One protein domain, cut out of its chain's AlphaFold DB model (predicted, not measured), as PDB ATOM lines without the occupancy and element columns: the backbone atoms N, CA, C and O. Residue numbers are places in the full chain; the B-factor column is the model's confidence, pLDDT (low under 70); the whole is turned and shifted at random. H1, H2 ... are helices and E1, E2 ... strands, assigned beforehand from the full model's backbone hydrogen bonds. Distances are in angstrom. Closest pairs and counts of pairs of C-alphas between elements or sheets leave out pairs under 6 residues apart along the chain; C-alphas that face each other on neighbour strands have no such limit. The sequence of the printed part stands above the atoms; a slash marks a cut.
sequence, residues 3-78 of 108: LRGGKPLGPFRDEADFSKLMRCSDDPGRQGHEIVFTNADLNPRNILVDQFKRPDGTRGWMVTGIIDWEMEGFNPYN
ATOM      1  N   LEU A   3      69.593  55.861 131.789       47.81
ATOM      2  CA  LEU A   3      70.473  56.767 132.534       47.81
ATOM      3  C   LEU A   3      69.931  58.195 132.406       47.81
ATOM      4  O   LEU A   3      69.657  58.655 131.298       47.81
ATOM      5  N   ARG A   4      69.756  58.910 133.525       46.09
ATOM      6  CA  ARG A   4      69.466  60.358 133.531       46.09
ATOM      7  C   ARG A   4      70.451  61.038 134.474       46.09
ATOM      8  O   ARG A   4      70.424  60.782 135.674       46.09
ATOM      9  N   GLY A   5      71.323  61.887 133.930       59.41
ATOM     10  CA  GLY A   5      72.345  62.588 134.719       59.41
ATOM     11  C   GLY A   5      73.296  61.641 135.462       59.41
ATOM     12  O   GLY A   5      73.586  61.872 136.631       59.41
ATOM     13  N   GLY A   6      73.693  60.531 134.828       56.31
ATOM     14  CA  GLY A   6      74.600  59.531 135.413       56.31
ATOM     15  C   GLY A   6      73.982  58.625 136.485       56.31
ATOM     16  O   GLY A   6      74.661  57.735 136.982       56.31
ATOM     17  N   LYS A   7      72.702  58.808 136.841       54.41
ATOM     18  CA  LYS A   7      72.007  57.936 137.796       54.41
ATOM     19  C   LYS A   7      71.195  56.848 137.078       54.41
ATOM     20  O   LYS A   7      70.454  57.184 136.142       54.41
ATOM     21  N   PRO A   8      71.281  55.579 137.524       57.12
ATOM     22  CA  PRO A   8      70.401  54.512 137.065       57.12
ATOM     23  C   PRO A   8      68.935  54.867 137.329       57.12
ATOM     24  O   PRO A   8      68.543  55.192 138.447       57.12
ATOM     25  N   LEU A   9      68.117  54.807 136.286       62.84
ATOM     26  CA  LEU A   9      66.665  54.908 136.328       62.84
ATOM     27  C   LEU A   9      66.096  53.597 135.780       62.84
ATOM     28  O   LEU A   9      66.193  53.286 134.588       62.84
ATOM     29  N   GLY A  10      65.525  52.803 136.679       68.31
ATOM     30  CA  GLY A  10      64.998  51.475 136.395       68.31
ATOM     31  C   GLY A  10      64.479  50.807 137.670       68.31
ATOM     32  O   GLY A  10      64.623  51.375 138.749       68.31
ATOM     33  N   PRO A  11      63.864  49.620 137.564       77.88
ATOM     34  CA  PRO A  11      63.278  48.921 138.711       77.88
ATOM     35  C   PRO A  11      64.323  48.324 139.670       77.88
ATOM     36  O   PRO A  11      63.948  47.766 140.697       77.88
ATOM     37  N   PHE A  12      65.614  48.429 139.347       79.62
ATOM     38  CA  PHE A  12      66.711  47.866 140.130       79.62
ATOM     39  C   PHE A  12      67.396  48.954 140.944       79.62
ATOM     40  O   PHE A  12      67.632  50.058 140.447       79.62
ATOM     41  N   ARG A  13      67.710  48.626 142.198       78.75
ATOM     42  CA  ARG A  13      68.415  49.514 143.122       78.75
ATOM     43  C   ARG A  13      69.854  49.763 142.676       78.75
ATOM     44  O   ARG A  13      70.349  50.877 142.812       78.75
ATOM     45  N   ASP A  14      70.495  48.722 142.161       78.88
ATOM     46  CA  ASP A  14      71.869  48.718 141.688       78.88
ATOM     47  C   ASP A  14      72.072  47.647 140.601       78.88
ATOM     48  O   ASP A  14      71.152  46.929 140.194       78.88
ATOM     49  N   GLU A  15      73.293  47.587 140.088       73.75
ATOM     50  CA  GLU A  15      73.712  46.656 139.047       73.75
ATOM     51  C   GLU A  15      73.737  45.196 139.521       73.75
ATOM     52  O   GLU A  15      73.433  44.291 138.744       73.75
ATOM     53  N   ALA A  16      74.002  44.959 140.811       78.31
ATOM     54  CA  ALA A  16      73.962  43.622 141.396       78.31
ATOM     55  C   ALA A  16      72.531  43.063 141.402       78.31
ATOM     56  O   ALA A  16      72.319  41.892 141.080       78.31
ATOM     57  N   ASP A  17      71.537  43.900 141.704       79.62
ATOM     58  CA  ASP A  17      70.123  43.541 141.606       79.62
ATOM     59  C   ASP A  17      69.674  43.309 140.156       79.62
ATOM     60  O   ASP A  17      68.879  42.404 139.907       79.62
ATOM     61  N   PHE A  18      70.213  44.059 139.189       78.06
ATOM     62  CA  PHE A  18      69.966  43.813 137.763       78.06
ATOM     63  C   PHE A  18      70.590  42.489 137.281       78.06
ATOM     64  O   PHE A  18      69.935  41.730 136.563       78.06
ATOM     65  N   SER A  19      71.812  42.168 137.722       75.19
ATOM     66  CA  SER A  19      72.548  40.949 137.343       75.19
ATOM     67  C   SER A  19      71.769  39.664 137.636       75.19
ATOM     68  O   SER A  19      71.806  38.719 136.849       75.19
ATOM     69  N   LYS A  20      70.995  39.650 138.732       77.62
ATOM     70  CA  LYS A  20      70.189  38.496 139.170       77.62
ATOM     71  C   LYS A  20      69.106  38.071 138.174       77.62
ATOM     72  O   LYS A  20      68.629  36.947 138.258       77.62
ATOM     73  N   LEU A  21      68.692  38.945 137.257       75.62
ATOM     74  CA  LEU A  21      67.684  38.619 136.240       75.62
ATOM     75  C   LEU A  21      68.277  38.104 134.928       75.62
ATOM     76  O   LEU A  21      67.540  37.738 134.011       75.62
ATOM     77  N   MET A  22      69.598  38.097 134.822       69.31
ATOM     78  CA  MET A  22      70.302  37.678 133.623       69.31
ATOM     79  C   MET A  22      70.565  36.171 133.670       69.31
ATOM     80  O   MET A  22      70.584  35.553 134.734       69.31
ATOM     81  N   ARG A  23      70.774  35.549 132.504       58.69
ATOM     82  CA  ARG A  23      71.076  34.109 132.431       58.69
ATOM     83  C   ARG A  23      72.318  33.764 133.261       58.69
ATOM     84  O   ARG A  23      73.282  34.529 133.274       58.69
ATOM     85  N   CYS A  24      72.303  32.592 133.895       61.94
ATOM     86  CA  CYS A  24      73.386  32.115 134.762       61.94
ATOM     87  C   CYS A  24      73.644  33.029 135.975       61.94
ATOM     88  O   CYS A  24      74.789  33.198 136.375       61.94
ATOM     89  N   SER A  25      72.598  33.627 136.555       64.56
ATOM     90  CA  SER A  25      72.678  34.524 137.724       64.56
ATOM     91  C   SER A  25      73.417  33.938 138.929       64.56
ATOM     92  O   SER A  25      73.968  34.687 139.730       64.56
ATOM     93  N   ASP A  26      73.430  32.611 139.044       67.69
ATOM     94  CA  ASP A  26      74.045  31.888 140.157       67.69
ATOM     95  C   ASP A  26      75.520  31.531 139.901       67.69
ATOM     96  O   ASP A  26      76.163  30.938 140.765       67.69
ATOM     97  N   ASP A  27      76.070  31.876 138.729       65.38
ATOM     98  CA  ASP A  27      77.480  31.648 138.409       65.38
ATOM     99  C   ASP A  27      78.376  32.584 139.246       65.38
ATOM    100  O   ASP A  27      78.298  33.811 139.094       65.38
ATOM    101  N   PRO A  28      79.255  32.047 140.117       65.75
ATOM    102  CA  PRO A  28      80.163  32.856 140.925       65.75
ATOM    103  C   PRO A  28      81.078  33.754 140.084       65.75
ATOM    104  O   PRO A  28      81.425  34.846 140.528       65.75
ATOM    105  N   GLY A  29      81.424  33.333 138.861       64.00
ATOM    106  CA  GLY A  29      82.250  34.090 137.919       64.00
ATOM    107  C   GLY A  29      81.564  35.320 137.317       64.00
ATOM    108  O   GLY A  29      82.198  36.056 136.575       64.00
ATOM    109  N   ARG A  30      80.280  35.574 137.620       63.50
ATOM    110  CA  ARG A  30      79.587  36.821 137.241       63.50
ATOM    111  C   ARG A  30      79.629  37.898 138.322       63.50
ATOM    112  O   ARG A  30      79.285  39.046 138.037       63.50
ATOM    113  N   GLN A  31      79.960  37.557 139.565       65.25
ATOM    114  CA  GLN A  31      79.866  38.506 140.673       65.25
ATOM    115  C   GLN A  31      80.985  39.550 140.584       65.25
ATOM    116  O   GLN A  31      82.155  39.205 140.478       65.25
ATOM    117  N   GLY A  32      80.620  40.834 140.644       68.44
ATOM    118  CA  GLY A  32      81.577  41.947 140.610       68.44
ATOM    119  C   GLY A  32      82.007  42.410 139.213       68.44
ATOM    120  O   GLY A  32      82.769  43.368 139.126       68.44
ATOM    121  N   HIS A  33      81.504  41.789 138.142       69.44
ATOM    122  CA  HIS A  33      81.742  42.234 136.766       69.44
ATOM    123  C   HIS A  33      80.754  43.336 136.360       69.44
ATOM    124  O   HIS A  33      79.556  43.227 136.634       69.44
ATOM    125  N   GLU A  34      81.253  44.363 135.668       73.62
ATOM    126  CA  GLU A  34      80.420  45.398 135.044       73.62
ATOM    127  C   GLU A  34      79.508  44.774 133.980       73.62
ATOM    128  O   GLU A  34      79.911  43.883 133.233       73.62
ATOM    129  N   ILE A  35      78.265  45.226 133.901       74.75
ATOM    130  CA  ILE A  35      77.258  44.796 132.942       74.75
ATOM    131  C   ILE A  35      77.198  45.825 131.822       74.75
ATOM    132  O   ILE A  35      76.623  46.905 131.955       74.75
ATOM    133  N   VAL A  36      77.714  45.440 130.662       74.75
ATOM    134  CA  VAL A  36      77.744  46.301 129.479       74.75
ATOM    135  C   VAL A  36      76.802  45.779 128.403       74.75
ATOM    136  O   VAL A  36      76.432  44.603 128.384       74.75
ATOM    137  N   PHE A  37      76.384  46.663 127.499       77.38
ATOM    138  CA  PHE A  37      75.654  46.252 126.305       77.38
ATOM    139  C   PHE A  37      76.634  45.609 125.321       77.38
ATOM    140  O   PHE A  37      77.626  46.218 124.929       77.38
ATOM    141  N   THR A  38      76.372  44.360 124.956       77.88
ATOM    142  CA  THR A  38      77.245  43.542 124.111       77.88
ATOM    143  C   THR A  38      76.496  43.086 122.868       77.88
ATOM    144  O   THR A  38      75.289  42.858 122.926       77.88
ATOM    145  N   ASN A  39      77.223  42.864 121.770       85.25
ATOM    146  CA  ASN A  39      76.697  42.142 120.606       85.25
ATOM    147  C   ASN A  39      76.360  40.666 120.943       85.25
ATOM    148  O   ASN A  39      75.489  40.079 120.318       85.25
ATOM    149  N   ALA A  40      77.010  40.096 121.969       77.88
ATOM    150  CA  ALA A  40      76.817  38.741 122.509       77.88
ATOM    151  C   ALA A  40      77.084  37.549 121.561       77.88
ATOM    152  O   ALA A  40      77.087  36.413 122.033       77.88
ATOM    153  N   ASP A  41      77.397  37.787 120.285       78.75
ATOM    154  CA  ASP A  41      77.957  36.802 119.348       78.75
ATOM    155  C   ASP A  41      79.104  37.423 118.531       78.75
ATOM    156  O   ASP A  41      79.115  37.436 117.297       78.75
ATOM    157  N   LEU A  42      80.097  37.984 119.233       76.50
ATOM    158  CA  LEU A  42      81.223  38.647 118.581       76.50
ATOM    159  C   LEU A  42      82.195  37.614 117.991       76.50
ATOM    160  O   LEU A  42      83.229  37.278 118.570       76.50
ATOM    161  N   ASN A  43      81.839  37.105 116.817       73.88
ATOM    162  CA  ASN A  43      82.647  36.207 116.009       73.88
ATOM    163  C   ASN A  43      83.263  36.976 114.812       73.88
ATOM    164  O   ASN A  43      82.715  37.994 114.388       73.88
ATOM    165  N   PRO A  44      84.374  36.511 114.206       81.00
ATOM    166  CA  PRO A  44      85.005  37.219 113.085       81.00
ATOM    167  C   PRO A  44      84.117  37.425 111.849       81.00
ATOM    168  O   PRO A  44      84.413  38.296 111.041       81.00
ATOM    169  N   ARG A  45      83.045  36.638 111.674       82.12
ATOM    170  CA  ARG A  45      82.092  36.799 110.560       82.12
ATOM    171  C   ARG A  45      81.178  38.008 110.765       82.12
ATOM    172  O   ARG A  45      80.663  38.538 109.788       82.12
ATOM    173  N   ASN A  46      81.039  38.450 112.013       83.75
ATOM    174  CA  ASN A  46      80.201  39.573 112.417       83.75
ATOM    175  C   ASN A  46      80.997  40.890 112.495       83.75
ATOM    176  O   ASN A  46      80.450  41.929 112.861       83.75
ATOM    177  N   ILE A  47      82.285  40.868 112.131       86.38
ATOM    178  CA  ILE A  47      83.162  42.040 112.095       86.38
ATOM    179  C   ILE A  47      83.453  42.387 110.636       86.38
ATOM    180  O   ILE A  47      84.077  41.613 109.906       86.38
ATOM    181  N   LEU A  48      83.026  43.573 110.214       88.81
ATOM    182  CA  LEU A  48      83.376  44.119 108.911       88.81
ATOM    183  C   LEU A  48      84.751  44.776 108.987       88.81
ATOM    184  O   LEU A  48      85.035  45.554 109.900       88.81
ATOM    185  N   VAL A  49      85.592  44.478 108.002       91.88
ATOM    186  CA  VAL A  49      86.923  45.069 107.861       91.88
ATOM    187  C   VAL A  49      87.098  45.633 106.461       91.88
ATOM    188  O   VAL A  49      86.649  45.030 105.486       91.88
ATOM    189  N   ASP A  50      87.782  46.767 106.359       91.31
ATOM    190  CA  ASP A  50      88.154  47.366 105.079       91.31
ATOM    191  C   ASP A  50      89.639  47.736 105.043       91.31
ATOM    192  O   ASP A  50      90.296  47.917 106.077       91.31
ATOM    193  N   GLN A  51      90.182  47.818 103.832       95.00
ATOM    194  CA  GLN A  51      91.538  48.286 103.598       95.00
ATOM    195  C   GLN A  51      91.568  49.810 103.568       95.00
ATOM    196  O   GLN A  51      90.835  50.445 102.818       95.00
ATOM    197  N   PHE A  52      92.517  50.400 104.287       90.44
ATOM    198  CA  PHE A  52      92.799  51.830 104.184       90.44
ATOM    199  C   PHE A  52      94.251  52.070 103.771       90.44
ATOM    200  O   PHE A  52      95.141  51.253 104.029       90.44
ATOM    201  N   LYS A  53      94.508  53.195 103.099       95.12
ATOM    202  CA  LYS A  53      95.878  53.634 102.814       95.12
ATOM    203  C   LYS A  53      96.420  54.402 104.008       95.12
ATOM    204  O   LYS A  53      95.819  55.381 104.439       95.12
ATOM    205  N   ARG A  54      97.576  53.976 104.508       92.12
ATOM    206  CA  ARG A  54      98.330  54.712 105.518       92.12
ATOM    207  C   ARG A  54      99.043  55.919 104.889       92.12
ATOM    208  O   ARG A  54      99.295  55.910 103.680       92.12
ATOM    209  N   PRO A  55      99.422  56.930 105.692       92.88
ATOM    210  CA  PRO A  55     100.169  58.094 105.208       92.88
ATOM    211  C   PRO A  55     101.502  57.754 104.519       92.88
ATOM    212  O   PRO A  55     101.945  58.492 103.647       92.88
ATOM    213  N   ASP A  56     102.118  56.623 104.872       94.12
ATOM    214  CA  ASP A  56     103.363  56.117 104.275       94.12
ATOM    215  C   ASP A  56     103.163  55.387 102.926       94.12
ATOM    216  O   ASP A  56     104.119  54.880 102.341       94.12
ATOM    217  N   GLY A  57     101.925  55.315 102.424       93.00
ATOM    218  CA  GLY A  57     101.566  54.634 101.179       93.00
ATOM    219  C   GLY A  57     101.314  53.128 101.315       93.00
ATOM    220  O   GLY A  57     100.879  52.501 100.345       93.00
ATOM    221  N   THR A  58     101.525  52.535 102.494       95.00
ATOM    222  CA  THR A  58     101.212  51.123 102.758       95.00
ATOM    223  C   THR A  58      99.712  50.904 102.976       95.00
ATOM    224  O   THR A  58      98.945  51.840 103.211       95.00
ATOM    225  N   ARG A  59      99.259  49.645 102.889       93.94
ATOM    226  CA  ARG A  59      97.869  49.273 103.198       93.94
ATOM    227  C   ARG A  59      97.741  48.795 104.639       93.94
ATOM    228  O   ARG A  59      98.519  47.951 105.088       93.94
ATOM    229  N   GLY A  60      96.750  49.324 105.344       91.62
ATOM    230  CA  GLY A  60      96.284  48.834 106.633       91.62
ATOM    231  C   GLY A  60      94.891  48.229 106.539       91.62
ATOM    232  O   GLY A  60      94.259  48.272 105.486       91.62
ATOM    233  N   TRP A  61      94.432  47.677 107.656       90.00
ATOM    234  CA  TRP A  61      93.076  47.168 107.837       90.00
ATOM    235  C   TRP A  61      92.421  47.927 108.981       90.00
ATOM    236  O   TRP A  61      93.091  48.237 109.966       90.00
ATOM    237  N   MET A  62      91.137  48.222 108.844       87.62
ATOM    238  CA  MET A  62      90.342  48.899 109.861       87.62
ATOM    239  C   MET A  62      89.017  48.164 110.026       87.62
ATOM    240  O   MET A  62      88.442  47.712 109.036       87.62
ATOM    241  N   VAL A  63      88.536  48.051 111.263       89.62
ATOM    242  CA  VAL A  63      87.166  47.604 111.529       89.62
ATOM    243  C   VAL A  63      86.220  48.719 111.100       89.62
ATOM    244  O   VAL A  63      86.351  49.851 111.554       89.62
ATOM    245  N   THR A  64      85.285  48.409 110.211       92.56
ATOM    246  CA  THR A  64      84.326  49.384 109.668       92.56
ATOM    247  C   THR A  64      82.926  49.213 110.232       92.56
ATOM    248  O   THR A  64      82.093  50.105 110.092       92.56
ATOM    249  N   GLY A  65      82.658  48.088 110.890       88.81
ATOM    250  CA  GLY A  65      81.387  47.857 111.549       88.81
ATOM    251  C   GLY A  65      81.340  46.526 112.275       88.81
ATOM    252  O   GLY A  65      82.087  45.596 111.974       88.81
ATOM    253  N   ILE A  66      80.411  46.447 113.218       90.50
ATOM    254  CA  ILE A  66      79.963  45.204 113.836       90.50
ATOM    255  C   ILE A  66      78.532  44.996 113.350       90.50
ATOM    256  O   ILE A  66      77.714  45.917 113.422       90.50
ATOM    257  N   ILE A  67      78.245  43.818 112.814       85.94
ATOM    258  CA  ILE A  67      76.931  43.438 112.288       85.94
ATOM    259  C   ILE A  67      76.359  42.271 113.091       85.94
ATOM    260  O   ILE A  67      76.987  41.804 114.034       85.94
ATOM    261  N   ASP A  68      75.171  41.814 112.691       86.75
ATOM    262  CA  ASP A  68      74.506  40.650 113.276       86.75
ATOM    263  C   ASP A  68      74.269  40.808 114.787       86.75
ATOM    264  O   ASP A  68      74.891  40.185 115.645       86.75
ATOM    265  N   TRP A  69      73.397  41.761 115.105       87.06
ATOM    266  CA  TRP A  69      73.075  42.154 116.472       87.06
ATOM    267  C   TRP A  69      71.891  41.366 117.056       87.06
ATOM    268  O   TRP A  69      71.379  41.711 118.109       87.06
ATOM    269  N   GLU A  70      71.429  40.292 116.417       84.06
ATOM    270  CA  GLU A  70      70.226  39.568 116.865       84.06
ATOM    271  C   GLU A  70      70.362  38.920 118.256       84.06
ATOM    272  O   GLU A  70      69.361  38.660 118.925       84.06
ATOM    273  N   MET A  71      71.601  38.692 118.701       77.25
ATOM    274  CA  MET A  71      71.926  38.146 120.021       77.25
ATOM    275  C   MET A  71      72.198  39.227 121.073       77.25
ATOM    276  O   MET A  71      72.469  38.894 122.228       77.25
ATOM    277  N   GLU A  72      72.123  40.503 120.693       78.88
ATOM    278  CA  GLU A  72      72.506  41.638 121.523       78.88
ATOM    279  C   GLU A  72      71.848  41.640 122.903       78.88
ATOM    280  O   GLU A  72      70.695  41.250 123.115       78.88
ATOM    281  N   GLY A  73      72.591  42.138 123.881       74.62
ATOM    282  CA  GLY A  73      72.069  42.229 125.225       74.62
ATOM    283  C   GLY A  73      73.084  42.714 126.232       74.62
ATOM    284  O   GLY A  73      74.294  42.745 126.002       74.62
ATOM    285  N   PHE A  74      72.554  43.080 127.389       76.31
ATOM    286  CA  PHE A  74      73.373  43.330 128.559       76.31
ATOM    287  C   PHE A  74      74.000  42.012 129.008       76.31
ATOM    288  O   PHE A  74      73.298  41.022 129.173       76.31
ATOM    289  N   ASN A  75      75.308  41.974 129.197       71.69
ATOM    290  CA  ASN A  75      76.016  40.801 129.698       71.69
ATOM    291  C   ASN A  75      77.148  41.260 130.624       71.69
ATOM    292  O   ASN A  75      77.584  42.407 130.514       71.69
ATOM    293  N   PRO A  76      77.627  40.396 131.537       69.19
ATOM    294  CA  PRO A  76      78.837  40.684 132.288       69.19
ATOM    295  C   PRO A  76      79.961  40.878 131.292       69.19
ATOM    296  O   PRO A  76      80.122  40.081 130.360       69.19
ATOM    297  N   TYR A  77      80.737  41.920 131.512       63.81
ATOM    298  CA  TYR A  77      81.981  42.121 130.825       63.81
ATOM    299  C   TYR A  77      82.906  40.957 131.172       63.81
ATOM    300  O   TYR A  77      83.333  40.781 132.314       63.81
ATOM    301  N   ASN A  78      83.104  40.085 130.189       58.97
ATOM    302  CA  ASN A  78      83.730  38.795 130.395       58.97
ATOM    303  C   ASN A  78      85.219  38.928 130.065       58.97
ATOM    304  O   ASN A  78      85.563  39.223 128.916       58.97
TER     305      ASN A  78
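Overview. This is residues 3 to 78 of the 108 residues of an uncharacterized protein of Podospora anserina (strain S / ATCC MYA-4624 / DSM 980 / FGSC 10383) (UniProt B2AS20). An elongated, open chain has a long two-stranded hairpin, E3 and E4, at one end, the small antiparallel pair E2 and E5 in the middle, and the short helix H1 near the other end. Residues 3 to 9, with E1, stick out free beyond this. The printed part has 76 residues, with strands and one helix in the order E1, H1, E2, E3, E4, E5; it is mostly strand, though under half of the residues are in named elements. It is extended, with a radius of gyration of the C-alphas of 17.9 A and spans of 53 by 30 by 22 A.

Arrangement. Begin at E1, residues 7 to 9, which pairs with no named strand; residues 3 to 4 form a short antiparallel pairing with residues 7 to 8. At H1, residues 15 to 19, every O i to N i+4 pair is within hydrogen-bond range. H1 is apart from E1; its closest C-alphas to E2, residues 35 to 38, are those of Glu 15 and Ile 35, 7.3 A apart. E2 and E5, residues 73 to 76, are antiparallel at 135 degrees, with N 38 and O 73 at 2.8 A. E3, residues 47 to 53, and E4, residues 59 to 66, form an antiparallel hairpin at 150 degrees; look for N 48 and O 65 at 2.8 A. E3 is apart from E5.

Along the chain. Find C-alpha 7 at (72.007, 57.936, 137.796), where E1 begins. E3 runs 19.6 A from C-alpha 47 at (83.162, 42.040, 112.095), and E4 runs 21.2 A. E5 ends at C-alpha 76, (78.837, 40.684, 132.288).

Size, cuts and confidence. The C-alphas of Pro 11 and Gly 57, the two farthest apart, are 53.9 A from each other. The printed part has no cut. The link H1 to E2 is long, 15 residues. Confidence is under 70 at residues 3 to 10, 22 to 33 and 76 to 78.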